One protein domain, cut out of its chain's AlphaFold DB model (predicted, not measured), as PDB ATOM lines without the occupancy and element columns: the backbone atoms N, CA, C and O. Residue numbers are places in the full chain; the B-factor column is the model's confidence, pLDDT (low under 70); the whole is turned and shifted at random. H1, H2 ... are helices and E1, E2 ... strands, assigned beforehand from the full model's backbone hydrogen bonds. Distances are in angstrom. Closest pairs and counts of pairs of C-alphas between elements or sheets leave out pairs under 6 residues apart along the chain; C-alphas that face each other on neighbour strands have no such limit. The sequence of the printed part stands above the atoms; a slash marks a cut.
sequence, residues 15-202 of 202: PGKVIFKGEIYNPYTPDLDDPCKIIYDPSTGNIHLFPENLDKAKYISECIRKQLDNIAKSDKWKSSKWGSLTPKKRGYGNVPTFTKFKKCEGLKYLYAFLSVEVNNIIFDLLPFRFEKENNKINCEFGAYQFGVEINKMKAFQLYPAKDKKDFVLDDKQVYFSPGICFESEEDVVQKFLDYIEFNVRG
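AT A GLANCE: This is residues 15 to 202 of the 202 residues of an uncharacterized protein of Ruminococcus sp. AF25-13 (UniProt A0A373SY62). The core is one strongly twisted sheet, sharply folded where its two longest strands, the hairpin E5 and E6, bend; the long helix H1 passes over the outside of that bend, H4 crosses E5 and E6 on the outside of one arm of the fold, and the short H3 sits in the hollow on the opposite face from H4. The long loops of residues 26 to 53 and 72 to 87 reach to opposite ends of the longest axis. The printed part has 188 residues, with four named helices and eight named strands in the order E1 E2 H1 E3 H2 E4 E5 E6 H3 E7 E8 H4; the class is mixed, helices and strands, with 93 residues, under half, in named elements. The sheet is branched and mixed, with E1 and E6 parallel and its other neighbour pairs antiparallel. The whole is compact, with a radius of gyration of the C-alphas of 16.2 A, and elongated, spanning 51 by 32 by 29 A.

HOW THE PARTS SIT: Start at E1, residues 15 to 20, which has E2, residues 23 to 25, on one side and E6, residues 136 to 148, on the other. E1 and E2 form a hairpin, with N 25 and O 18 at 2.8 A; E1 and E6 are parallel, with N 16 and O 137 at 2.8 A. E5, residues 121 to 133, and E6 form a hairpin, with N 124 and O 147 at 2.8 A; E5 bends by 87 degrees at residue 127 and E6 by 109 degrees at residue 142. Look there for H1, residues 54 to 71: its closest C-alphas to E5 are Ile 64 and Pro 127, 6.5 A apart. H1 is on the sheet at a height of 7.4 A, only just over E4, residues 113 to 118, and E5, with 3 C-alphas on each; it runs along the strands, at 4 degrees to E4 on the local plane. E3, residues 88 to 90, is an edge strand antiparallel to E4, with N 88 and O 115 at 2.8 A. H2, residues 96 to 99, is not on the sheet. E4, E5 and E6 form a meander, each strand the antiparallel neighbour of the one before, with N 123 and O 116 at 2.8 A between E4 and E5. E8, residues 172 to 176, is on the same side of E6 as E1, with N 146 and O 176 at 2.8 A; E7, residues 166 to 169, forms a hairpin with E8, with N 167 and O 175 at 2.9 A. H3, residues 155 to 158, is on the sheet, over none of its strands; its closest C-alphas to E7 are Leu 158 and Phe 167, 6.5 A apart. H4, residues 188 to 201, is on the opposite face from H3, over E5 and E6 at a height of 8.4 A, across the strands at 70 degrees to E5 on the local plane; C-alphas 172 and 199, the closest of E8 and H4, are 5.5 A apart. In H1 and H4 every O i to N i+4 pair is within hydrogen-bond range; H2 and H3 are too short for such a pair.

IN THESE COORDINATES: Find C-alpha 15 at (29.707, -14.689, 10.872); from there E1 runs 15.7 A. H1 begins at C-alpha 54, (15.819, -18.358, 2.099), and runs 25.4 A. E4 covers 16.5 A, E5 29.5 A and E6 22.8 A. H4 runs 20.1 A and ends at C-alpha 201, (55.130, -16.274, -14.160).

THE WHOLE: The C-alphas farthest apart are those of Asp 33 and Lys 81, 51.6 A. The printed part has no cut. Look for long links from E2 to H1, H1 to E3, H2 to E4 and E8 to H4. The mean pLDDT of the printed part is 88.5; residues 32, 35 to 38, 93 to 101, 151 and 202 are under 70.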
ATOM      1  N   PRO A  15      30.499 -15.071  12.034       85.06
ATOM      2  CA  PRO A  15      29.707 -14.689  10.872       85.06
ATOM      3  C   PRO A  15      29.487 -13.172  10.806       85.06
ATOM      4  O   PRO A  15      28.964 -12.554  11.735       85.06
ATOM      5  N   GLY A  16      29.908 -12.569   9.700       90.06
ATOM      6  CA  GLY A  16      29.720 -11.160   9.393       90.06
ATOM      7  C   GLY A  16      28.515 -10.918   8.494       90.06
ATOM      8  O   GLY A  16      27.463 -11.543   8.630       90.06
ATOM      9  N   LYS A  17      28.659  -9.960   7.583       92.38
ATOM     10  CA  LYS A  17      27.603  -9.539   6.660       92.38
ATOM     11  C   LYS A  17      27.517 -10.479   5.465       92.38
ATOM     12  O   LYS A  17      28.539 -10.945   4.960       92.38
ATOM     13  N   VAL A  18      26.297 -10.668   4.972       95.25
ATOM     14  CA  VAL A  18      26.050 -11.194   3.630       95.25
ATOM     15  C   VAL A  18      25.654 -10.031   2.736       95.25
ATOM     16  O   VAL A  18      24.768  -9.261   3.094       95.25
ATOM     17  N   ILE A  19      26.309  -9.890   1.589       97.00
ATOM     18  CA  ILE A  19      26.104  -8.771   0.668       97.00
ATOM     19  C   ILE A  19      25.749  -9.327  -0.710       97.00
ATOM     20  O   ILE A  19      26.314 -10.330  -1.144       97.00
ATOM     21  N   PHE A  20      24.807  -8.692  -1.404       97.38
ATOM     22  CA  PHE A  20      24.549  -8.952  -2.818       97.38
ATOM     23  C   PHE A  20      24.048  -7.671  -3.481       97.38
ATOM     24  O   PHE A  20      23.066  -7.089  -3.028       97.38
ATOM     25  N   LYS A  21      24.725  -7.226  -4.546       93.88
ATOM     26  CA  LYS A  21      24.377  -5.998  -5.291       93.88
ATOM     27  C   LYS A  21      24.260  -4.748  -4.403       93.88
ATOM     28  O   LYS A  21      23.360  -3.931  -4.579       93.88
ATOM     29  N   GLY A  22      25.139  -4.629  -3.408       92.38
ATOM     30  CA  GLY A  22      25.133  -3.534  -2.432       92.38
ATOM     31  C   GLY A  22      24.079  -3.648  -1.323       92.38
ATOM     32  O   GLY A  22      24.164  -2.909  -0.343       92.38
ATOM     33  N   GLU A  23      23.124  -4.578  -1.411       95.69
ATOM     34  CA  GLU A  23      22.195  -4.861  -0.315       95.69
ATOM     35  C   GLU A  23      22.878  -5.718   0.757       95.69
ATOM     36  O   GLU A  23      23.535  -6.714   0.446       95.69
ATOM     37  N   ILE A  24      22.700  -5.339   2.025       96.62
ATOM     38  CA  ILE A  24      23.230  -6.061   3.186       96.62
ATOM     39  C   ILE A  24      22.106  -6.892   3.805       96.62
ATOM     40  O   ILE A  24      21.039  -6.369   4.125       96.62
ATOM     41  N   TYR A  25      22.377  -8.172   4.028       93.88
ATOM     42  CA  TYR A  25      21.474  -9.128   4.651       93.88
ATOM     43  C   TYR A  25      22.058  -9.646   5.961       93.88
ATOM     44  O   TYR A  25      23.273  -9.840   6.095       93.88
ATOM     45  N   ASN A  26      21.172  -9.948   6.909       89.69
ATOM     46  CA  ASN A  26      21.546 -10.738   8.071       89.69
ATOM     47  C   ASN A  26      21.918 -12.161   7.623       89.69
ATOM     48  O   ASN A  26      21.213 -12.745   6.783       89.69
ATOM     49  N   PRO A  27      23.003 -12.734   8.167       88.38
ATOM     50  CA  PRO A  27      23.370 -14.109   7.881       88.38
ATOM     51  C   PRO A  27      22.358 -15.074   8.504       88.38
ATOM     52  O   PRO A  27      21.872 -14.875   9.620       88.38
ATOM     53  N   TYR A  28      22.079 -16.161   7.793       85.56
ATOM     54  CA  TYR A  28      21.301 -17.272   8.308       85.56
ATOM     55  C   TYR A  28      21.945 -17.812   9.583       85.56
ATOM     56  O   TYR A  28      23.090 -18.268   9.575       85.56
ATOM     57  N   THR A  29      21.186 -17.761  10.676       80.00
ATOM     58  CA  THR A  29      21.606 -18.280  11.976       80.00
ATOM     59  C   THR A  29      20.728 -19.485  12.307       80.00
ATOM     60  O   THR A  29      19.574 -19.309  12.699       80.00
ATOM     61  N   PRO A  30      21.225 -20.711  12.101       74.56
ATOM     62  CA  PRO A  30      20.494 -21.912  12.453       74.56
ATOM     63  C   PRO A  30      20.310 -22.027  13.970       74.56
ATOM     64  O   PRO A  30      21.137 -21.568  14.752       74.56
ATOM     65  N   ASP A  31      19.242 -22.697  14.391       71.38
ATOM     66  CA  ASP A  31      19.100 -23.203  15.758       71.38
ATOM     67  C   ASP A  31      19.879 -24.524  15.944       71.38
ATOM     68  O   ASP A  31      20.263 -25.181  14.978       71.38
ATOM     69  N   LEU A  32      20.083 -24.964  17.195       68.12
ATOM     70  CA  LEU A  32      20.764 -26.240  17.512       68.12
ATOM     71  C   LEU A  32      20.107 -27.469  16.862       68.12
ATOM     72  O   LEU A  32      20.795 -28.428  16.487       68.12
ATOM     73  N   ASP A  33      18.784 -27.410  16.735       71.94
ATOM     74  CA  ASP A  33      17.951 -28.450  16.140       71.94
ATOM     75  C   ASP A  33      17.785 -28.253  14.628       71.94
ATOM     76  O   ASP A  33      17.163 -29.079  13.959       71.94
ATOM     77  N   ASP A  34      18.331 -27.165  14.070       70.94
ATOM     78  CA  ASP A  34      18.230 -26.908  12.645       70.94
ATOM     79  C   ASP A  34      19.117 -27.907  11.889       70.94
ATOM     80  O   ASP A  34      20.320 -28.017  12.141       70.94
ATOM     81  N   PRO A  35      18.553 -28.655  10.937       64.31
ATOM     82  CA  PRO A  35      19.347 -29.566  10.133       64.31
ATOM     83  C   PRO A  35      20.423 -28.840   9.308       64.31
ATOM     84  O   PRO A  35      21.515 -29.368   9.108       64.31
ATOM     85  N   CYS A  36      20.158 -27.601   8.886       65.12
ATOM     86  CA  CYS A  36      21.088 -26.741   8.168       65.12
ATOM     87  C   CYS A  36      22.066 -25.997   9.120       65.12
ATOM     88  O   CYS A  36      22.534 -24.908   8.792       65.12
ATOM     89  N   LYS A  37      22.390 -26.567  10.297       66.44
ATOM     90  CA  LYS A  37      23.218 -25.917  11.335       66.44
ATOM     91  C   LYS A  37      24.693 -25.701  11.028       66.44
ATOM     92  O   LYS A  37      25.356 -24.960  11.746       66.44
ATOM     93  N   ILE A  38      25.213 -26.332   9.985       62.72
ATOM     94  CA  ILE A  38      26.635 -26.239   9.658       62.72
ATOM     95  C   ILE A  38      26.885 -24.909   8.939       62.72
ATOM     96  O   ILE A  38      26.617 -24.779   7.741       62.72
ATOM     97  N   ILE A  39      27.376 -23.928   9.702       70.94
ATOM     98  CA  ILE A  39      27.870 -22.632   9.207       70.94
ATOM     99  C   ILE A  39      29.377 -22.704   8.941       70.94
ATOM    100  O   ILE A  39      29.873 -21.970   8.099       70.94
ATOM    101  N   TYR A  40      30.117 -23.582   9.619       77.00
ATOM    102  CA  TYR A  40      31.558 -23.744   9.440       77.00
ATOM    103  C   TYR A  40      31.866 -25.176   9.021       77.00
ATOM    104  O   TYR A  40      31.414 -26.118   9.657       77.00
ATOM    105  N   ASP A  41      32.628 -25.350   7.947       78.19
ATOM    106  CA  ASP A  41      33.148 -26.655   7.553       78.19
ATOM    107  C   ASP A  41      34.552 -26.833   8.148       78.19
ATOM    108  O   ASP A  41      35.509 -26.282   7.597       78.19
ATOM    109  N   PRO A  42      34.727 -27.612   9.231       76.50
ATOM    110  CA  PRO A  42      36.029 -27.797   9.862       76.50
ATOM    111  C   PRO A  42      37.031 -28.508   8.957       76.50
ATOM    112  O   PRO A  42      38.235 -28.357   9.149       76.50
ATOM    113  N   SER A  43      36.594 -29.260   7.939       79.88
ATOM    114  CA  SER A  43      37.515 -29.960   7.039       79.88
ATOM    115  C   SER A  43      38.262 -28.983   6.126       79.88
ATOM    116  O   SER A  43      39.488 -29.062   6.010       79.88
ATOM    117  N   THR A  44      37.558 -27.990   5.584       81.25
ATOM    118  CA  THR A  44      38.113 -26.980   4.667       81.25
ATOM    119  C   THR A  44      38.402 -25.637   5.343       81.25
ATOM    120  O   THR A  44      39.168 -24.823   4.830       81.25
ATOM    121  N   GLY A  45      37.827 -25.397   6.519       82.81
ATOM    122  CA  GLY A  45      37.832 -24.113   7.208       82.81
ATOM    123  C   GLY A  45      36.943 -23.053   6.558       82.81
ATOM    124  O   GLY A  45      37.171 -21.864   6.783       82.81
ATOM    125  N   ASN A  46      35.986 -23.447   5.716       82.75
ATOM    126  CA  ASN A  46      35.066 -22.506   5.084       82.75
ATOM    127  C   ASN A  46      33.966 -22.062   6.047       82.75
ATOM    128  O   ASN A  46      33.445 -22.865   6.815       82.75
ATOM    129  N   ILE A  47      33.576 -20.789   5.954       83.56
ATOM    130  CA  ILE A  47      32.411 -20.243   6.655       83.56
ATOM    131  C   ILE A  47      31.306 -20.000   5.618       83.56
ATOM    132  O   ILE A  47      31.425 -19.148   4.742       83.56
ATOM    133  N   HIS A  48      30.225 -20.766   5.700       83.25
ATOM    134  CA  HIS A  48      29.085 -20.727   4.794       83.25
ATOM    135  C   HIS A  48      28.063 -19.662   5.228       83.25
ATOM    136  O   HIS A  48      27.106 -19.941   5.946       83.25
ATOM    137  N   LEU A  49      28.244 -18.434   4.740       88.00
ATOM    138  CA  LEU A  49      27.353 -17.289   4.944       88.00
ATOM    139  C   LEU A  49      26.323 -17.123   3.821       88.00
ATOM    140  O   LEU A  49      26.670 -16.911   2.667       88.00
ATOM    141  N   PHE A  50      25.036 -17.140   4.149       89.94
ATOM    142  CA  PHE A  50      23.962 -16.852   3.193       89.94
ATOM    143  C   PHE A  50      22.815 -16.105   3.878       89.94
ATOM    144  O   PHE A  50      22.757 -16.124   5.107       89.94
ATOM    145  N   PRO A  51      21.929 -15.409   3.139       92.19
ATOM    146  CA  PRO A  51      20.875 -14.611   3.762       92.19
ATOM    147  C   PRO A  51      19.934 -15.458   4.622       92.19
ATOM    148  O   PRO A  51      19.560 -16.563   4.227       92.19
ATOM    149  N   GLU A  52      19.477 -14.909   5.751       88.38
ATOM    150  CA  GLU A  52      18.455 -15.557   6.587       88.38
ATOM    151  C   GLU A  52      17.133 -15.784   5.834       88.38
ATOM    152  O   GLU A  52      16.442 -16.784   6.037       88.38
ATOM    153  N   ASN A  53      16.806 -14.879   4.904       91.38
ATOM    154  CA  ASN A  53      15.689 -15.038   3.989       91.38
ATOM    155  C   ASN A  53      16.060 -16.053   2.897       91.38
ATOM    156  O   ASN A  53      16.797 -15.749   1.956       91.38
ATOM    157  N   LEU A  54      15.501 -17.256   3.004       88.38
ATOM    158  CA  LEU A  54      15.819 -18.358   2.099       88.38
ATOM    159  C   LEU A  54      15.373 -18.118   0.656       88.38
ATOM    160  O   LEU A  54      16.007 -18.640  -0.257       88.38
ATOM    161  N   ASP A  55      14.330 -17.327   0.413       92.12
ATOM    162  CA  ASP A  55      13.918 -17.010  -0.957       92.12
ATOM    163  C   ASP A  55      14.905 -16.045  -1.618       92.12
ATOM    164  O   ASP A  55      15.243 -16.210  -2.792       92.12
ATOM    165  N   LYS A  56      15.475 -15.112  -0.844       95.12
ATOM    166  CA  LYS A  56      16.618 -14.306  -1.294       95.12
ATOM    167  C   LYS A  56      17.852 -15.172  -1.536       95.12
ATOM    168  O   LYS A  56      18.481 -15.035  -2.580       95.12
ATOM    169  N   ALA A  57      18.164 -16.108  -0.642       93.00
ATOM    170  CA  ALA A  57      19.283 -17.029  -0.830       93.00
ATOM    171  C   ALA A  57      19.125 -17.892  -2.105       93.00
ATOM    172  O   ALA A  57      20.072 -18.036  -2.880       93.00
ATOM    173  N   LYS A  58      17.918 -18.404  -2.392       93.38
ATOM    174  CA  LYS A  58      17.605 -19.131  -3.640       93.38
ATOM    175  C   LYS A  58      17.746 -18.242  -4.871       93.38
ATOM    176  O   LYS A  58      18.289 -18.682  -5.882       93.38
ATOM    177  N   TYR A  59      17.282 -16.998  -4.790       96.19
ATOM    178  CA  TYR A  59      17.438 -16.035  -5.876       96.19
ATOM    179  C   TYR A  59      18.918 -15.788  -6.203       96.19
ATOM    180  O   TYR A  59      19.308 -15.903  -7.364       96.19
ATOM    181  N   ILE A  60      19.756 -15.551  -5.187       96.75
ATOM    182  CA  ILE A  60      21.208 -15.380  -5.353       96.75
ATOM    183  C   ILE A  60      21.836 -16.635  -5.975       96.75
ATOM    184  O   ILE A  60      22.589 -16.529  -6.941       96.75
ATOM    185  N   SER A  61      21.486 -17.822  -5.471       95.06
ATOM    186  CA  SER A  61      21.936 -19.115  -6.008       95.06
ATOM    187  C   SER A  61      21.647 -19.241  -7.514       95.06
ATOM    188  O   SER A  61      22.531 -19.577  -8.303       95.06
ATOM    189  N   GLU A  62      20.435 -18.893  -7.952       95.69
ATOM    190  CA  GLU A  62      20.078 -18.914  -9.375       95.69
ATOM    191  C   GLU A  62      20.787 -17.828 -10.196       95.69
ATOM    192  O   GLU A  62      21.163 -18.084 -11.344       95.69
ATOM    193  N   CYS A  63      21.007 -16.635  -9.635       97.56
ATOM    194  CA  CYS A  63      21.830 -15.602 -10.269       97.56
ATOM    195  C   CYS A  63      23.256 -16.105 -10.514       97.56
ATOM    196  O   CYS A  63      23.760 -15.976 -11.629       97.56
ATOM    197  N   ILE A  64      23.871 -16.735  -9.511       97.06
ATOM    198  CA  ILE A  64      25.209 -17.323  -9.618       97.06
ATOM    199  C   ILE A  64      25.239 -18.388 -10.708       97.06
ATOM    200  O   ILE A  64      26.073 -18.315 -11.609       97.06
ATOM    201  N   ARG A  65      24.296 -19.338 -10.692       95.75
ATOM    202  CA  ARG A  65      24.221 -20.388 -11.714       95.75
ATOM    203  C   ARG A  65      24.178 -19.802 -13.126       95.75
ATOM    204  O   ARG A  65      24.972 -20.205 -13.972       95.75
ATOM    205  N   LYS A  66      23.263 -18.857 -13.377       96.81
ATOM    206  CA  LYS A  66      23.112 -18.213 -14.691       96.81
ATOM    207  C   LYS A  66      24.388 -17.488 -15.107       96.81
ATOM    208  O   LYS A  66      24.803 -17.604 -16.257       96.81
ATOM    209  N   GLN A  67      25.026 -16.784 -14.176       97.12
ATOM    210  CA  GLN A  67      26.251 -16.056 -14.469       97.12
ATOM    211  C   GLN A  67      27.404 -17.002 -14.818       97.12
ATOM    212  O   GLN A  67      28.080 -16.793 -15.820       97.12
ATOM    213  N   LEU A  68      27.589 -18.091 -14.067       96.81
ATOM    214  CA  LEU A  68      28.599 -19.103 -14.388       96.81
ATOM    215  C   LEU A  68      28.315 -19.810 -15.718       96.81
ATOM    216  O   LEU A  68      29.246 -20.090 -16.471       96.81
ATOM    217  N   ASP A  69      27.043 -20.079 -16.036       95.88
ATOM    218  CA  ASP A  69      26.636 -20.642 -17.328       95.88
ATOM    219  C   ASP A  69      27.009 -19.719 -18.498       95.88
ATOM    220  O   ASP A  69      27.386 -20.213 -19.561       95.88
ATOM    221  N   ASN A  70      26.915 -18.401 -18.309       96.00
ATOM    222  CA  ASN A  70      27.310 -17.410 -19.310       96.00
ATOM    223  C   ASN A  70      28.834 -17.310 -19.431       96.00
ATOM    224  O   ASN A  70      29.366 -17.408 -20.534       96.00
ATOM    225  N   ILE A  71      29.542 -17.194 -18.303       96.81
ATOM    226  CA  ILE A  71      31.009 -17.115 -18.266       96.81
ATOM    227  C   ILE A  71      31.633 -18.338 -18.942       96.81
ATOM    228  O   ILE A  71      32.529 -18.193 -19.770       96.81
ATOM    229  N   ALA A  72      31.134 -19.543 -18.649       96.19
ATOM    230  CA  ALA A  72      31.657 -20.788 -19.209       96.19
ATOM    231  C   ALA A  72      31.541 -20.879 -20.745       96.19
ATOM    232  O   ALA A  72      32.236 -21.689 -21.354       96.19
ATOM    233  N   LYS A  73      30.682 -20.066 -21.376       95.25
ATOM    234  CA  LYS A  73      30.494 -20.021 -22.837       95.25
ATOM    235  C   LYS A  73      31.395 -19.008 -23.546       95.25
ATOM    236  O   LYS A  73      31.357 -18.956 -24.769       95.25
ATOM    237  N   SER A  74      32.165 -18.201 -22.814       95.38
ATOM    238  CA  SER A  74      33.040 -17.190 -23.414       95.38
ATOM    239  C   SER A  74      34.035 -17.815 -24.396       95.38
ATOM    240  O   SER A  74      34.725 -18.781 -24.071       95.38
ATOM    241  N   ASP A  75      34.170 -17.243 -25.592       94.25
ATOM    242  CA  ASP A  75      35.145 -17.729 -26.577       94.25
ATOM    243  C   ASP A  75      36.598 -17.485 -26.150       94.25
ATOM    244  O   ASP A  75      37.506 -18.150 -26.648       94.25
ATOM    245  N   LYS A  76      36.829 -16.610 -25.165       95.06
ATOM    246  CA  LYS A  76      38.167 -16.312 -24.637       95.06
ATOM    247  C   LYS A  76      38.858 -17.503 -23.993       95.06
ATOM    248  O   LYS A  76      40.084 -17.561 -23.978       95.06
ATOM    249  N   TRP A  77      38.091 -18.484 -23.519       95.44
ATOM    250  CA  TRP A  77      38.664 -19.738 -23.039       95.44
ATOM    251  C   TRP A  77      39.445 -20.468 -24.141       95.44
ATOM    252  O   TRP A  77      40.441 -21.122 -23.851       95.44
ATOM    253  N   LYS A  78      39.045 -20.318 -25.411       92.06
ATOM    254  CA  LYS A  78      39.654 -21.007 -26.561       92.06
ATOM    255  C   LYS A  78      40.905 -20.305 -27.095       92.06
ATOM    256  O   LYS A  78      41.724 -20.952 -27.740       92.06
ATOM    257  N   SER A  79      41.047 -19.002 -26.851       87.88
ATOM    258  CA  SER A  79      42.116 -18.153 -27.397       87.88
ATOM    259  C   SER A  79      43.165 -17.740 -26.359       87.88
ATOM    260  O   SER A  79      43.882 -16.761 -26.559       87.88
ATOM    261  N   SER A  80      43.264 -18.468 -25.243       88.12
ATOM    262  CA  SER A  80      44.270 -18.181 -24.220       88.12
ATOM    263  C   SER A  80      45.688 -18.507 -24.712       88.12
ATOM    264  O   SER A  80      45.887 -19.359 -25.581       88.12
ATOM    265  N   LYS A  81      46.705 -17.894 -24.097       89.56
ATOM    266  CA  LYS A  81      48.118 -18.171 -24.418       89.56
ATOM    267  C   LYS A  81      48.574 -19.601 -24.085       89.56
ATOM    268  O   LYS A  81      49.617 -20.029 -24.563       89.56
ATOM    269  N   TRP A  82      47.812 -20.331 -23.268       90.94
ATOM    270  CA  TRP A  82      48.067 -21.738 -22.932       90.94
ATOM    271  C   TRP A  82      47.268 -22.705 -23.821       90.94
ATOM    272  O   TRP A  82      47.186 -23.895 -23.528       90.94
ATOM    273  N   GLY A  83      46.657 -22.200 -24.897       89.75
ATOM    274  CA  GLY A  83      45.755 -22.954 -25.759       89.75
ATOM    275  C   GLY A  83      44.305 -22.909 -25.279       89.75
ATOM    276  O   GLY A  83      43.891 -22.007 -24.546       89.75
ATOM    277  N   SER A  84      43.513 -23.883 -25.726       93.50
ATOM    278  CA  SER A  84      42.090 -23.963 -25.398       93.50
ATOM    279  C   SER A  84      41.885 -24.496 -23.981       93.50
ATOM    280  O   SER A  84      42.087 -25.679 -23.714       93.50
ATOM    281  N   LEU A  85      41.423 -23.631 -23.085       95.75
ATOM    282  CA  LEU A  85      41.053 -23.967 -21.715       95.75
ATOM    283  C   LEU A  85      39.572 -24.357 -21.656       95.75
ATOM    284  O   LEU A  85      38.741 -23.822 -22.385       95.75
ATOM    285  N   THR A  86      39.226 -25.307 -20.787       94.88
ATOM    286  CA  THR A  86      37.831 -25.713 -20.550       94.88
ATOM    287  C   THR A  86      37.500 -25.538 -19.070       94.88
ATOM    288  O   THR A  86      37.957 -26.348 -18.258       94.88
ATOM    289  N   PRO A  87      36.728 -24.502 -18.688       96.44
ATOM    290  CA  PRO A  87      36.370 -24.289 -17.294       96.44
ATOM    291  C   PRO A  87      35.439 -25.399 -16.791       96.44
ATOM    292  O   PRO A  87      34.396 -25.691 -17.380       96.44
ATOM    293  N   LYS A  88      35.812 -26.014 -15.670       95.88
ATOM    294  CA  LYS A  88      35.035 -27.047 -14.981       95.88
ATOM    295  C   LYS A  88      34.152 -26.399 -13.924       95.88
ATOM    296  O   LYS A  88      34.626 -25.639 -13.090       95.88
ATOM    297  N   LYS A  89      32.872 -26.748 -13.920       93.88
ATOM    298  CA  LYS A  89      31.916 -26.343 -12.883       93.88
ATOM    299  C   LYS A  89      32.167 -27.124 -11.591       93.88
ATOM    300  O   LYS A  89      32.139 -28.353 -11.608       93.88
ATOM    301  N   ARG A  90      32.399 -26.422 -10.481       91.06
ATOM    302  CA  ARG A  90      32.655 -26.988  -9.143       91.06
ATOM    303  C   ARG A  90      31.792 -26.314  -8.075       91.06
ATOM    304  O   ARG A  90      31.110 -25.334  -8.352       91.06
ATOM    305  N   GLY A  91      31.744 -26.900  -6.877       82.06
ATOM    306  CA  GLY A  91      30.950 -26.381  -5.752       82.06
ATOM    307  C   GLY A  91      29.437 -26.639  -5.836       82.06
ATOM    308  O   GLY A  91      28.685 -26.203  -4.969       82.06
ATOM    309  N   TYR A  92      28.974 -27.389  -6.842       75.50
ATOM    310  CA  TYR A  92      27.564 -27.738  -7.035       75.50
ATOM    311  C   TYR A  92      27.125 -28.760  -5.979       75.50
ATOM    312  O   TYR A  92      27.420 -29.944  -6.103       75.50
ATOM    313  N   GLY A  93      26.412 -28.318  -4.942       59.44
ATOM    314  CA  GLY A  93      25.844 -29.219  -3.927       59.44
ATOM    315  C   GLY A  93      26.841 -29.828  -2.931       59.44
ATOM    316  O   GLY A  93      26.455 -30.691  -2.144       59.44
ATOM    317  N   ASN A  94      28.091 -29.362  -2.909       58.81
ATOM    318  CA  ASN A  94      29.111 -29.878  -1.988       58.81
ATOM    319  C   ASN A  94      29.105 -29.208  -0.610       58.81
ATOM    320  O   ASN A  94      29.935 -29.552   0.221       58.81
ATOM    321  N   VAL A  95      28.167 -28.297  -0.338       61.94
ATOM    322  CA  VAL A  95      27.899 -27.873   1.037       61.94
ATOM    323  C   VAL A  95      26.963 -28.919   1.651       61.94
ATOM    324  O   VAL A  95      25.815 -29.013   1.199       61.94
ATOM    325  N   PRO A  96      27.408 -29.715   2.648       52.75
ATOM    326  CA  PRO A  96      26.613 -30.804   3.236       52.75
ATOM    327  C   PRO A  96      25.221 -30.357   3.705       52.75
ATOM    328  O   PRO A  96      24.270 -31.139   3.715       52.75
ATOM    329  N   THR A  97      25.117 -29.075   4.045       58.28
ATOM    330  CA  THR A  97      23.937 -28.342   4.487       58.28
ATOM    331  C   THR A  97      22.853 -28.194   3.402       58.28
ATOM    332  O   THR A  97      21.675 -28.112   3.730       58.28
ATOM    333  N   PHE A  98      23.191 -28.175   2.107       63.97
ATOM    334  CA  PHE A  98      22.225 -27.828   1.043       63.97
ATOM    335  C   PHE A  98      21.622 -29.023   0.305       63.97
ATOM    336  O   PHE A  98      20.545 -28.906  -0.273       63.97
ATOM    337  N   THR A  99      22.285 -30.177   0.312       56.38
ATOM    338  CA  THR A  99      21.819 -31.367  -0.423       56.38
ATOM    339  C   THR A  99      21.013 -32.339   0.422       56.38
ATOM    340  O   THR A  99      20.256 -33.134  -0.129       56.38
ATOM    341  N   LYS A 100      21.130 -32.272   1.751       61.78
ATOM    342  CA  LYS A 100      20.475 -33.223   2.662       61.78
ATOM    343  C   LYS A 100      19.123 -32.747   3.197       61.78
ATOM    344  O   LYS A 100      18.383 -33.552   3.757       61.78
ATOM    345  N   PHE A 101      18.771 -31.472   3.014       68.31
ATOM    346  CA  PHE A 101      17.626 -30.870   3.696       68.31
ATOM    347  C   PHE A 101      16.722 -30.093   2.745       68.31
ATOM    348  O   PHE A 101      17.135 -29.102   2.150       68.31
ATOM    349  N   LYS A 102      15.448 -30.500   2.664       71.62
ATOM    350  CA  LYS A 102      14.431 -29.895   1.784       71.62
ATOM    351  C   LYS A 102      14.287 -28.378   1.976       71.62
ATOM    352  O   LYS A 102      14.075 -27.652   1.016       71.62
ATOM    353  N   LYS A 103      14.458 -27.878   3.206       72.94
ATOM    354  CA  LYS A 103      14.434 -26.434   3.523       72.94
ATOM    355  C   LYS A 103      15.509 -25.643   2.760       72.94
ATOM    356  O   LYS A 103      15.283 -24.488   2.417       72.94
ATOM    357  N   CYS A 104      16.644 -26.275   2.476       74.88
ATOM    358  CA  CYS A 104      17.796 -25.695   1.794       74.88
ATOM    359  C   CYS A 104      17.820 -26.053   0.282       74.88
ATOM    360  O   CYS A 104      18.807 -25.809  -0.417       74.88
ATOM    361  N   GLU A 105      16.709 -26.584  -0.250       80.00
ATOM    362  CA  GLU A 105      16.506 -26.814  -1.682       80.00
ATOM    363  C   GLU A 105      16.646 -25.505  -2.480       80.00
ATOM    364  O   GLU A 105      16.141 -24.448  -2.094       80.00
ATOM    365  N   GLY A 106      17.363 -25.572  -3.604       83.88
ATOM    366  CA  GLY A 106      17.662 -24.415  -4.455       83.88
ATOM    367  C   GLY A 106      18.918 -23.628  -4.061       83.88
ATOM    368  O   GLY A 106      19.397 -22.833  -4.862       83.88
ATOM    369  N   LEU A 107      19.529 -23.887  -2.898       87.62
ATOM    370  CA  LEU A 107      20.749 -23.188  -2.449       87.62
ATOM    371  C   LEU A 107      22.056 -23.781  -2.997       87.62
ATOM    372  O   LEU A 107      23.136 -23.237  -2.783       87.62
ATOM    373  N   LYS A 108      21.973 -24.897  -3.729       86.00
ATOM    374  CA  LYS A 108      23.124 -25.710  -4.158       86.00
ATOM    375  C   LYS A 108      24.155 -24.996  -5.044       86.00
ATOM    376  O   LYS A 108      25.220 -25.569  -5.258       86.00
ATOM    377  N   TYR A 109      23.843 -23.810  -5.570       91.31
ATOM    378  CA  TYR A 109      24.743 -23.022  -6.413       91.31
ATOM    379  C   TYR A 109      25.329 -21.795  -5.711       91.31
ATOM    380  O   TYR A 109      26.145 -21.117  -6.324       91.31
ATOM    381  N   LEU A 110      24.969 -21.509  -4.450       92.00
ATOM    382  CA  LEU A 110      25.501 -20.348  -3.720       92.00
ATOM    383  C   LEU A 110      27.032 -20.295  -3.732       92.00
ATOM    384  O   LEU A 110      27.607 -19.230  -3.905       92.00
ATOM    385  N   TYR A 111      27.681 -21.453  -3.611       91.19
ATOM    386  CA  TYR A 111      29.139 -21.573  -3.663       91.19
ATOM    387  C   TYR A 111      29.615 -22.339  -4.893       91.19
ATOM    388  O   TYR A 111      30.642 -23.011  -4.847       91.19
ATOM    389  N   ALA A 112      28.853 -22.289  -5.987       93.44
ATOM    390  CA  ALA A 112      29.330 -22.798  -7.261       93.44
ATOM    391  C   ALA A 112      30.399 -21.859  -7.836       93.44
ATOM    392  O   ALA A 112      30.330 -20.644  -7.664       93.44
ATOM    393  N   PHE A 113      31.366 -22.426  -8.548       96.31
ATOM    394  CA  PHE A 113      32.451 -21.688  -9.191       96.31
ATOM    395  C   PHE A 113      32.965 -22.423 -10.430       96.31
ATOM    396  O   PHE A 113      32.547 -23.551 -10.724       96.31
ATOM    397  N   LEU A 114      33.851 -21.768 -11.180       97.44
ATOM    398  CA  LEU A 114      34.570 -22.382 -12.295       97.44
ATOM    399  C   LEU A 114      36.027 -22.603 -11.913       97.44
ATOM    400  O   LEU A 114      36.643 -21.717 -11.338       97.44
ATOM    401  N   SER A 115      36.575 -23.747 -12.301       97.12
ATOM    402  CA  SER A 115      37.996 -24.056 -12.157       97.12
ATOM    403  C   SER A 115      38.630 -24.294 -13.513       97.12
ATOM    404  O   SER A 115      38.051 -24.969 -14.369       97.12
ATOM    405  N   VAL A 116      39.847 -23.807 -13.690       96.50
ATOM    406  CA  VAL A 116      40.690 -24.100 -14.848       96.50
ATOM    407  C   VAL A 116      42.030 -24.614 -14.352       96.50
ATOM    408  O   VAL A 116      42.533 -24.175 -13.325       96.50
ATOM    409  N   GLU A 117      42.596 -25.566 -15.079       95.31
ATOM    410  CA  GLU A 117      43.902 -26.132 -14.777       95.31
ATOM    411  C   GLU A 117      44.901 -25.679 -15.840       95.31
ATOM    412  O   GLU A 117      44.656 -25.840 -17.036       95.31
ATOM    413  N   VAL A 118      46.012 -25.095 -15.398       94.56
ATOM    414  CA  VAL A 118      47.109 -24.633 -16.253       94.56
ATOM    415  C   VAL A 118      48.414 -25.103 -15.630       94.56
ATOM    416  O   VAL A 118      48.673 -24.822 -14.466       94.56
ATOM    417  N   ASN A 119      49.242 -25.819 -16.395       92.19
ATOM    418  CA  ASN A 119      50.531 -26.351 -15.931       92.19
ATOM    419  C   ASN A 119      50.435 -27.140 -14.604       92.19
ATOM    420  O   ASN A 119      51.288 -26.993 -13.733       92.19
ATOM    421  N   ASN A 120      49.395 -27.969 -14.447       91.12
ATOM    422  CA  ASN A 120      49.080 -28.727 -13.224       91.12
ATOM    423  C   ASN A 120      48.753 -27.861 -11.988       91.12
ATOM    424  O   ASN A 120      48.793 -28.349 -10.860       91.12
ATOM    425  N   ILE A 121      48.436 -26.578 -12.183       92.69
ATOM    426  CA  ILE A 121      47.972 -25.662 -11.138       92.69
ATOM    427  C   ILE A 121      46.493 -25.365 -11.385       92.69
ATOM    428  O   ILE A 121      46.096 -25.029 -12.503       92.69
ATOM    429  N   ILE A 122      45.677 -25.494 -10.338       94.75
ATOM    430  CA  ILE A 122      44.241 -25.218 -10.384       94.75
ATOM    431  C   ILE A 122      43.991 -23.773  -9.966       94.75
ATOM    432  O   ILE A 122      44.444 -23.324  -8.910       94.75
ATOM    433  N   PHE A 123      43.226 -23.073 -10.794       96.88
ATOM    434  CA  PHE A 123      42.771 -21.713 -10.569       96.88
ATOM    435  C   PHE A 123      41.250 -21.682 -10.528       96.88
ATOM    436  O   PHE A 123      40.595 -22.255 -11.402       96.88
ATOM    437  N   ASP A 124      40.699 -20.954  -9.564       97.12
ATOM    438  CA  ASP A 124      39.266 -20.855  -9.318       97.12
ATOM    439  C   ASP A 124      38.755 -19.435  -9.568       97.12
ATOM    440  O   ASP A 124      39.313 -18.460  -9.071       97.12
ATOM    441  N   LEU A 125      37.659 -19.324 -10.315       98.00
ATOM    442  CA  LEU A 125      36.881 -18.106 -10.521       98.00
ATOM    443  C   LEU A 125      35.615 -18.208  -9.672       98.00
ATOM    444  O   LEU A 125      34.667 -18.919 -10.023       98.00
ATOM    445  N   LEU A 126      35.604 -17.477  -8.560       97.06
ATOM    446  CA  LEU A 126      34.545 -17.486  -7.560       97.06
ATOM    447  C   LEU A 126      33.612 -16.288  -7.811       97.06
ATOM    448  O   LEU A 126      34.073 -15.146  -7.827       97.06
ATOM    449  N   PRO A 127      32.299 -16.504  -7.995       97.06
ATOM    450  CA  PRO A 127      31.294 -15.444  -8.120       97.06
ATOM    451  C   PRO A 127      30.831 -14.913  -6.750       97.06
ATOM    452  O   PRO A 127      29.676 -14.517  -6.570       97.06
ATOM    453  N   PHE A 128      31.719 -14.986  -5.769       96.00
ATOM    454  CA  PHE A 128      31.551 -14.494  -4.417       96.00
ATOM    455  C   PHE A 128      32.928 -14.175  -3.843       96.00
ATOM    456  O   PHE A 128      33.930 -14.777  -4.234       96.00
ATOM    457  N   ARG A 129      32.961 -13.250  -2.890       94.94
ATOM    458  CA  ARG A 129      34.176 -12.811  -2.215       94.94
ATOM    459  C   ARG A 129      34.028 -12.962  -0.714       94.94
ATOM    460  O   ARG A 129      33.078 -12.437  -0.135       94.94
ATOM    461  N   PHE A 130      35.012 -13.602  -0.096       94.00
ATOM    462  CA  PHE A 130      35.179 -13.579   1.352       94.00
ATOM    463  C   PHE A 130      36.213 -12.536   1.767       94.00
ATOM    464  O   PHE A 130      37.251 -12.388   1.117       94.00
ATOM    465  N   GLU A 131      35.941 -11.844   2.871       94.19
ATOM    466  CA  GLU A 131      36.855 -10.870   3.473       94.19
ATOM    467  C   GLU A 131      36.811 -10.923   5.005       94.19
ATOM    468  O   GLU A 131      35.787 -11.252   5.607       94.19
ATOM    469  N   LYS A 132      37.932 -10.568   5.639       93.38
ATOM    470  CA  LYS A 132      38.057 -10.399   7.092       93.38
ATOM    471  C   LYS A 132      37.869  -8.939   7.494       93.38
ATOM    472  O   LYS A 132      38.634  -8.079   7.063       93.38
ATOM    473  N   GLU A 133      36.945  -8.672   8.411       93.94
ATOM    474  CA  GLU A 133      36.730  -7.354   9.019       93.94
ATOM    475  C   GLU A 133      36.458  -7.512  10.521       93.94
ATOM    476  O   GLU A 133      35.482  -8.148  10.901       93.94
ATOM    477  N   ASN A 134      37.283  -6.920  11.394       90.25
ATOM    478  CA  ASN A 134      37.047  -6.872  12.850       90.25
ATOM    479  C   ASN A 134      36.670  -8.230  13.479       90.25
ATOM    480  O   ASN A 134      35.675  -8.337  14.195       90.25
ATOM    481  N   ASN A 135      37.458  -9.270  13.195       88.44
ATOM    482  CA  ASN A 135      37.219 -10.645  13.648       88.44
ATOM    483  C   ASN A 135      35.926 -11.294  13.114       88.44
ATOM    484  O   ASN A 135      35.445 -12.290  13.650       88.44
ATOM    485  N   LYS A 136      35.370 -10.750  12.029       90.62
ATOM    486  CA  LYS A 136      34.254 -11.329  11.285       90.62
ATOM    487  C   LYS A 136      34.686 -11.709   9.882       90.62
ATOM    488  O   LYS A 136      35.558 -11.057   9.306       90.62
ATOM    489  N   ILE A 137      34.046 -12.735   9.333       91.25
ATOM    490  CA  ILE A 137      34.095 -13.016   7.898       91.25
ATOM    491  C   ILE A 137      32.841 -12.442   7.257       91.25
ATOM    492  O   ILE A 137      31.738 -12.808   7.650       91.25
ATOM    493  N   ASN A 138      32.997 -11.567   6.270       94.25
ATOM    494  CA  ASN A 138      31.898 -11.150   5.406       94.25
ATOM    495  C   ASN A 138      31.925 -11.979   4.114       94.25
ATOM    496  O   ASN A 138      32.984 -12.436   3.682       94.25
ATOM    497  N   CYS A 139      30.760 -12.148   3.489       95.19
ATOM    498  CA  CYS A 139      30.626 -12.742   2.162       95.19
ATOM    499  C   CYS A 139      29.824 -11.805   1.262       95.19
ATOM    500  O   CYS A 139      28.694 -11.437   1.588       95.19
ATOM    501  N   GLU A 140      30.389 -11.453   0.116       96.94
ATOM    502  CA  GLU A 140      29.699 -10.710  -0.928       96.94
ATOM    503  C   GLU A 140      29.484 -11.603  -2.144       96.94
ATOM    504  O   GLU A 140      30.425 -11.936  -2.861       96.94
ATOM    505  N   PHE A 141      28.234 -11.986  -2.388       97.75
ATOM    506  CA  PHE A 141      27.845 -12.677  -3.607       97.75
ATOM    507  C   PHE A 141      27.790 -11.691  -4.773       97.75
ATOM    508  O   PHE A 141      27.428 -10.525  -4.613       97.75
ATOM    509  N   GLY A 142      28.114 -12.165  -5.972       96.94
ATOM    510  CA  GLY A 142      28.124 -11.332  -7.170       96.94
ATOM    511  C   GLY A 142      29.386 -10.485  -7.339       96.94
ATOM    512  O   GLY A 142      29.625 -10.012  -8.443       96.94
ATOM    513  N   ALA A 143      30.217 -10.334  -6.302       96.88
ATOM    514  CA  ALA A 143      31.573  -9.804  -6.418       96.88
ATOM    515  C   ALA A 143      32.551 -10.945  -6.709       96.88
ATOM    516  O   ALA A 143      32.503 -11.990  -6.058       96.88
ATOM    517  N   TYR A 144      33.437 -10.760  -7.685       97.69
ATOM    518  CA  TYR A 144      34.367 -11.816  -8.065       97.69
ATOM    519  C   TYR A 144      35.574 -11.887  -7.130       97.69
ATOM    520  O   TYR A 144      36.114 -10.874  -6.677       97.69
ATOM    521  N   GLN A 145      36.034 -13.112  -6.902       97.31
ATOM    522  CA  GLN A 145      37.309 -13.424  -6.279       97.31
ATOM    523  C   GLN A 145      37.959 -14.561  -7.064       97.31
ATOM    524  O   GLN A 145      37.295 -15.500  -7.496       97.31
ATOM    525  N   PHE A 146      39.257 -14.466  -7.292       97.75
ATOM    526  CA  PHE A 146      40.042 -15.489  -7.962       97.75
ATOM    527  C   PHE A 146      40.911 -16.187  -6.932       97.75
ATOM    528  O   PHE A 146      41.385 -15.537  -6.003       97.75
ATOM    529  N   GLY A 147      41.072 -17.496  -7.074       95.69
ATOM    530  CA  GLY A 147      41.844 -18.326  -6.164       95.69
ATOM    531  C   GLY A 147      42.849 -19.192  -6.908       95.69
ATOM    532  O   GLY A 147      42.642 -19.536  -8.071       95.69
ATOM    533  N   VAL A 148      43.957 -19.527  -6.258       93.62
ATOM    534  CA  VAL A 148      44.848 -20.614  -6.678       93.62
ATOM    535  C   VAL A 148      44.912 -21.628  -5.549       93.62
ATOM    536  O   VAL A 148      45.048 -21.267  -4.379       93.62
ATOM    537  N   GLU A 149      44.765 -22.904  -5.890       81.75
ATOM    538  CA  GLU A 149      44.753 -23.965  -4.892       81.75
ATOM    539  C   GLU A 149      46.141 -24.101  -4.252       81.75
ATOM    540  O   GLU A 149      47.112 -24.499  -4.899       81.75
ATOM    541  N   ILE A 150      46.231 -23.772  -2.962       75.56
ATOM    542  CA  ILE A 150      47.411 -24.034  -2.141       75.56
ATOM    543  C   ILE A 150      47.043 -25.107  -1.128       75.56
ATOM    544  O   ILE A 150      46.251 -24.896  -0.208       75.56
ATOM    545  N   ASN A 151      47.636 -26.284  -1.308       68.94
ATOM    546  CA  ASN A 151      47.464 -27.396  -0.388       68.94
ATOM    547  C   ASN A 151      47.900 -26.989   1.031       68.94
ATOM    548  O   ASN A 151      48.951 -26.374   1.198       68.94
ATOM    549  N   LYS A 152      47.154 -27.468   2.042       73.12
ATOM    550  CA  LYS A 152      47.482 -27.478   3.493       73.12
ATOM    551  C   LYS A 152      46.984 -26.312   4.362       73.12
ATOM    552  O   LYS A 152      47.243 -26.351   5.562       73.12
ATOM    553  N   MET A 153      46.245 -25.334   3.837       85.06
ATOM    554  CA  MET A 153      45.682 -24.244   4.654       85.06
ATOM    555  C   MET A 153      44.154 -24.250   4.701       85.06
ATOM    556  O   MET A 153      43.487 -24.683   3.766       85.06
ATOM    557  N   LYS A 154      43.600 -23.759   5.812       87.31
ATOM    558  CA  LYS A 154      42.159 -23.560   5.985       87.31
ATOM    559  C   LYS A 154      41.724 -22.267   5.297       87.31
ATOM    560  O   LYS A 154      42.424 -21.258   5.382       87.31
ATOM    561  N   ALA A 155      40.544 -22.265   4.685       87.88
ATOM    562  CA  ALA A 155      40.061 -21.138   3.886       87.88
ATOM    563  C   ALA A 155      40.030 -19.808   4.667       87.88
ATOM    564  O   ALA A 155      40.535 -18.797   4.181       87.88
ATOM    565  N   PHE A 156      39.558 -19.816   5.922       87.44
ATOM    566  CA  PHE A 156      39.524 -18.617   6.775       87.44
ATOM    567  C   PHE A 156      40.896 -17.956   7.008       87.44
ATOM    568  O   PHE A 156      40.979 -16.749   7.251       87.44
ATOM    569  N   GLN A 157      41.988 -18.720   6.920       89.12
ATOM    570  CA  GLN A 157      43.344 -18.186   7.067       89.12
ATOM    571  C   GLN A 157      43.752 -17.372   5.835       89.12
ATOM    572  O   GLN A 157      44.447 -16.365   5.966       89.12
ATOM    573  N   LEU A 158      43.264 -17.783   4.667       90.56
ATOM    574  CA  LEU A 158      43.637 -17.257   3.361       90.56
ATOM    575  C   LEU A 158      42.768 -16.084   2.900       90.56
ATOM    576  O   LEU A 158      43.199 -15.329   2.035       90.56
ATOM    577  N   TYR A 159      41.565 -15.896   3.456       91.50
ATOM    578  CA  TYR A 159      40.712 -14.775   3.048       91.50
ATOM    579  C   TYR A 159      41.471 -13.436   3.158       91.50
ATOM    580  O   TYR A 159      42.199 -13.225   4.135       91.50
ATOM    581  N   PRO A 160      41.334 -12.512   2.193       93.12
ATOM    582  CA  PRO A 160      41.912 -11.178   2.309       93.12
ATOM    583  C   PRO A 160      41.327 -10.399   3.494       93.12
ATOM    584  O   PRO A 160      40.196 -10.636   3.924       93.12
ATOM    585  N   ALA A 161      42.091  -9.452   4.037       93.88
ATOM    586  CA  ALA A 161      41.526  -8.440   4.927       93.88
ATOM    587  C   ALA A 161      40.666  -7.455   4.124       93.88
ATOM    588  O   ALA A 161      40.901  -7.252   2.932       93.88
ATOM    589  N   LYS A 162      39.700  -6.812   4.781       91.12
ATOM    590  CA  LYS A 162      38.928  -5.728   4.178       91.12
ATOM    591  C   LYS A 162      39.861  -4.667   3.580       91.12
ATOM    592  O   LYS A 162      40.939  -4.397   4.113       91.12
ATOM    593  N   ASP A 163      39.446  -4.109   2.446       88.31
ATOM    594  CA  ASP A 163      40.183  -3.113   1.656       88.31
ATOM    595  C   ASP A 163      41.507  -3.623   1.048       88.31
ATOM    596  O   ASP A 163      42.216  -2.874   0.369       88.31
ATOM    597  N   LYS A 164      41.848  -4.908   1.225       92.75
ATOM    598  CA  LYS A 164      42.942  -5.560   0.501       92.75
ATOM    599  C   LYS A 164      42.410  -6.234  -0.752       92.75
ATOM    600  O   LYS A 164      41.396  -6.927  -0.731       92.75
ATOM    601  N   LYS A 165      43.125  -6.019  -1.858       91.06
ATOM    602  CA  LYS A 165      42.809  -6.652  -3.139       91.06
ATOM    603  C   LYS A 165      43.266  -8.099  -3.186       91.06
ATOM    604  O   LYS A 165      42.697  -8.860  -3.946       91.06
ATOM    605  N   ASP A 166      44.261  -8.490  -2.406       92.38
ATOM    606  CA  ASP A 166      44.815  -9.834  -2.447       92.38
ATOM    607  C   ASP A 166      45.253 -10.356  -1.081       92.38
ATOM    608  O   ASP A 166      45.427  -9.622  -0.103       92.38
ATOM    609  N   PHE A 167      45.413 -11.675  -1.045       92.31
ATOM    610  CA  PHE A 167      46.223 -12.384  -0.073       92.31
ATOM    611  C   PHE A 167      47.367 -13.056  -0.833       92.31
ATOM    612  O   PHE A 167      47.115 -13.844  -1.745       92.31
ATOM    613  N   VAL A 168      48.608 -12.744  -0.459       92.00
ATOM    614  CA  VAL A 168      49.815 -13.244  -1.130       92.00
ATOM    615  C   VAL A 168      50.553 -14.230  -0.225       92.00
ATOM    616  O   VAL A 168      50.733 -13.957   0.961       92.00
ATOM    617  N   LEU A 169      50.985 -15.359  -0.785       90.00
ATOM    618  CA  LEU A 169      51.824 -16.368  -0.135       90.00
ATOM    619  C   LEU A 169      52.823 -16.910  -1.156       90.00
ATOM    620  O   LEU A 169      52.410 -17.271  -2.254       90.00
ATOM    621  N   ASP A 170      54.105 -16.983  -0.791       86.69
ATOM    622  CA  ASP A 170      55.185 -17.480  -1.659       86.69
ATOM    623  C   ASP A 170      55.132 -16.869  -3.073       86.69
ATOM    624  O   ASP A 170      55.094 -17.579  -4.075       86.69
ATOM    625  N   ASP A 171      55.024 -15.535  -3.136       85.12
ATOM    626  CA  ASP A 171      54.896 -14.727  -4.360       85.12
ATOM    627  C   ASP A 171      53.658 -15.018  -5.235       85.12
ATOM    628  O   ASP A 171      53.496 -14.445  -6.314       85.12
ATOM    629  N   LYS A 172      52.715 -15.830  -4.742       88.62
ATOM    630  CA  LYS A 172      51.430 -16.105  -5.395       88.62
ATOM    631  C   LYS A 172      50.302 -15.331  -4.749       88.62
ATOM    632  O   LYS A 172      50.143 -15.338  -3.531       88.62
ATOM    633  N   GLN A 173      49.452 -14.730  -5.570       91.94
ATOM    634  CA  GLN A 173      48.176 -14.177  -5.129       91.94
ATOM    635  C   GLN A 173      47.200 -15.329  -4.882       91.94
ATOM    636  O   GLN A 173      46.439 -15.691  -5.767       91.94
ATOM    637  N   VAL A 174      47.221 -15.915  -3.684       93.44
ATOM    638  CA  VAL A 174      46.357 -17.047  -3.295       93.44
ATOM    639  C   VAL A 174      44.885 -16.723  -3.479       93.44
ATOM    640  O   VAL A 174      44.117 -17.554  -3.955       93.44
ATOM    641  N   TYR A 175      44.524 -15.498  -3.101       94.94
ATOM    642  CA  TYR A 175      43.246 -14.895  -3.414       94.94
ATOM    643  C   TYR A 175      43.469 -13.514  -4.005       94.94
ATOM    644  O   TYR A 175      44.258 -12.735  -3.475       94.94
ATOM    645  N   PHE A 176      42.722 -13.190  -5.052       96.19
ATOM    646  CA  PHE A 176      42.717 -11.875  -5.678       96.19
ATOM    647  C   PHE A 176      41.287 -11.415  -5.949       96.19
ATOM    648  O   PHE A 176      40.482 -12.107  -6.563       96.19
ATOM    649  N   SER A 177      40.957 -10.222  -5.487       95.69
ATOM    650  CA  SER A 177      39.702  -9.528  -5.710       95.69
ATOM    651  C   SER A 177      39.918  -8.462  -6.787       95.69
ATOM    652  O   SER A 177      40.435  -7.383  -6.488       95.69
ATOM    653  N   PRO A 178      39.499  -8.722  -8.038       95.12
ATOM    654  CA  PRO A 178      39.711  -7.808  -9.162       95.12
ATOM    655  C   PRO A 178      38.908  -6.500  -9.075       95.12
ATOM    656  O   PRO A 178      39.123  -5.609  -9.889       95.12
ATOM    657  N   GLY A 179      37.988  -6.367  -8.111       93.44
ATOM    658  CA  GLY A 179      37.125  -5.189  -7.973       93.44
ATOM    659  C   GLY A 179      35.968  -5.142  -8.974       93.44
ATOM    660  O   GLY A 179      35.362  -4.090  -9.135       93.44
ATOM    661  N   ILE A 180      35.661  -6.269  -9.622       94.81
ATOM    662  CA  ILE A 180      34.540  -6.419 -10.557       94.81
ATOM    663  C   ILE A 180      33.421  -7.258  -9.937       94.81
ATOM    664  O   ILE A 180      33.670  -8.158  -9.124       94.81
ATOM    665  N   CYS A 181      32.189  -6.984 -10.349       96.06
ATOM    666  CA  CYS A 181      30.984  -7.677  -9.914       96.06
ATOM    667  C   CYS A 181      30.074  -8.025 -11.105       96.06
ATOM    668  O   CYS A 181      30.417  -7.783 -12.260       96.06
ATOM    669  N   PHE A 182      28.914  -8.626 -10.842       94.94
ATOM    670  CA  PHE A 182      27.954  -9.035 -11.875       94.94
ATOM    671  C   PHE A 182      27.415  -7.864 -12.707       94.94
ATOM    672  O   PHE A 182      26.995  -8.071 -13.841       94.94
ATOM    673  N   GLU A 183      27.395  -6.659 -12.140       91.19
ATOM    674  CA  GLU A 183      26.955  -5.422 -12.793       91.19
ATOM    675  C   GLU A 183      28.056  -4.758 -13.625       91.19
ATOM    676  O   GLU A 183      27.774  -3.806 -14.349       91.19
ATOM    677  N   SER A 184      29.305  -5.213 -13.510       91.69
ATOM    678  CA  SER A 184      30.418  -4.621 -14.243       91.69
ATOM    679  C   SER A 184      30.322  -4.924 -15.739       91.69
ATOM    680  O   SER A 184      30.056  -6.053 -16.142       91.69
ATOM    681  N   GLU A 185      30.633  -3.926 -16.569       86.31
ATOM    682  CA  GLU A 185      30.855  -4.114 -18.013       86.31
ATOM    683  C   GLU A 185      32.220  -4.761 -18.315       86.31
ATOM    684  O   GLU A 185      32.506  -5.151 -19.447       86.31
ATOM    685  N   GLU A 186      33.083  -4.871 -17.299       90.06
ATOM    686  CA  GLU A 186      34.405  -5.474 -17.419       90.06
ATOM    687  C   GLU A 186      34.339  -6.981 -17.702       90.06
ATOM    688  O   GLU A 186      33.555  -7.737 -17.125       90.06
ATOM    689  N   ASP A 187      35.246  -7.439 -18.562       93.62
ATOM    690  CA  ASP A 187      35.347  -8.841 -18.948       93.62
ATOM    691  C   ASP A 187      36.051  -9.670 -17.864       93.62
ATOM    692  O   ASP A 187      37.283  -9.756 -17.799       93.62
ATOM    693  N   VAL A 188      35.247 -10.318 -17.022       97.19
ATOM    694  CA  VAL A 188      35.722 -11.204 -15.950       97.19
ATOM    695  C   VAL A 188      36.624 -12.332 -16.454       97.19
ATOM    696  O   VAL A 188      37.565 -12.705 -15.756       97.19
ATOM    697  N   VAL A 189      36.385 -12.864 -17.660       97.12
ATOM    698  CA  VAL A 189      37.203 -13.959 -18.202       97.12
ATOM    699  C   VAL A 189      38.590 -13.439 -18.529       97.12
ATOM    700  O   VAL A 189      39.572 -14.078 -18.163       97.12
ATOM    701  N   GLN A 190      38.685 -12.258 -19.140       96.62
ATOM    702  CA  GLN A 190      39.982 -11.639 -19.399       96.62
ATOM    703  C   GLN A 190      40.751 -11.378 -18.100       96.62
ATOM    704  O   GLN A 190      41.893 -11.809 -17.982       96.62
ATOM    705  N   LYS A 191      40.113 -10.760 -17.098       97.38
ATOM    706  CA  LYS A 191      40.754 -10.495 -15.797       97.38
ATOM    707  C   LYS A 191      41.244 -11.772 -15.123       97.38
ATOM    708  O   LYS A 191      42.298 -11.774 -14.492       97.38
ATOM    709  N   PHE A 192      40.480 -12.853 -15.241       97.81
ATOM    710  CA  PHE A 192      40.868 -14.140 -14.687       97.81
ATOM    711  C   PHE A 192      42.068 -14.746 -15.423       97.81
ATOM    712  O   PHE A 192      42.982 -15.249 -14.778       97.81
ATOM    713  N   LEU A 193      42.120 -14.650 -16.756       96.81
ATOM    714  CA  LEU A 193      43.285 -15.079 -17.539       96.81
ATOM    715  C   LEU A 193      44.544 -14.270 -17.182       96.81
ATOM    716  O   LEU A 193      45.614 -14.861 -17.034       96.81
ATOM    717  N   ASP A 194      44.411 -12.957 -16.978       96.00
ATOM    718  CA  ASP A 194      45.514 -12.088 -16.543       96.00
ATOM    719  C   ASP A 194      46.033 -12.505 -15.149       96.00
ATOM    720  O   ASP A 194      47.241 -12.564 -14.908       96.00
ATOM    721  N   TYR A 195      45.127 -12.872 -14.236       96.81
ATOM    722  CA  TYR A 195      45.461 -13.404 -12.911       96.81
ATOM    723  C   TYR A 195      46.192 -14.756 -12.972       96.81
ATOM    724  O   TYR A 195      47.184 -14.955 -12.264       96.81
ATOM    725  N   ILE A 196      45.752 -15.682 -13.832       96.12
ATOM    726  CA  ILE A 196      46.474 -16.943 -14.067       96.12
ATOM    727  C   ILE A 196      47.880 -16.632 -14.595       96.12
ATOM    728  O   ILE A 196      48.860 -17.246 -14.181       96.12
ATOM    729  N   GLU A 197      48.004 -15.657 -15.495       94.56
ATOM    730  CA  GLU A 197      49.284 -15.293 -16.089       94.56
ATOM    731  C   GLU A 197      50.264 -14.768 -15.047       94.56
ATOM    732  O   GLU A 197      51.424 -15.184 -15.065       94.56
ATOM    733  N   PHE A 198      49.796 -13.918 -14.139       93.69
ATOM    734  CA  PHE A 198      50.585 -13.444 -13.011       93.69
ATOM    735  C   PHE A 198      51.128 -14.614 -12.174       93.69
ATOM    736  O   PHE A 198      52.335 -14.729 -11.983       93.69
ATOM    737  N   ASN A 199      50.255 -15.538 -11.761       94.00
ATOM    738  CA  ASN A 199      50.601 -16.625 -10.835       94.00
ATOM    739  C   ASN A 199      51.375 -17.799 -11.457       94.00
ATOM    740  O   ASN A 199      51.840 -18.675 -10.731       94.00
ATOM    741  N   VAL A 200      51.471 -17.860 -12.787       91.06
ATOM    742  CA  VAL A 200      52.299 -18.843 -13.507       91.06
ATOM    743  C   VAL A 200      53.686 -18.276 -13.846       91.06
ATOM    744  O   VAL A 200      54.596 -19.045 -14.142       91.06
ATOM    745  N   ARG A 201      53.846 -16.943 -13.869       80.75
ATOM    746  CA  ARG A 201      55.130 -16.274 -14.160       80.75
ATOM    747  C   ARG A 201      56.050 -16.178 -12.937       80.75
ATOM    748  O   ARG A 201      57.261 -16.117 -13.144       80.75
ATOM    749  N   GLY A 202      55.476 -16.092 -11.734       58.03
ATOM    750  CA  GLY A 202      56.191 -16.188 -10.453       58.03
ATOM    751  C   GLY A 202      56.485 -17.633 -10.084       58.03
ATOM    752  O   GLY A 202      57.573 -17.867  -9.521       58.03
TER     753      GLY A 202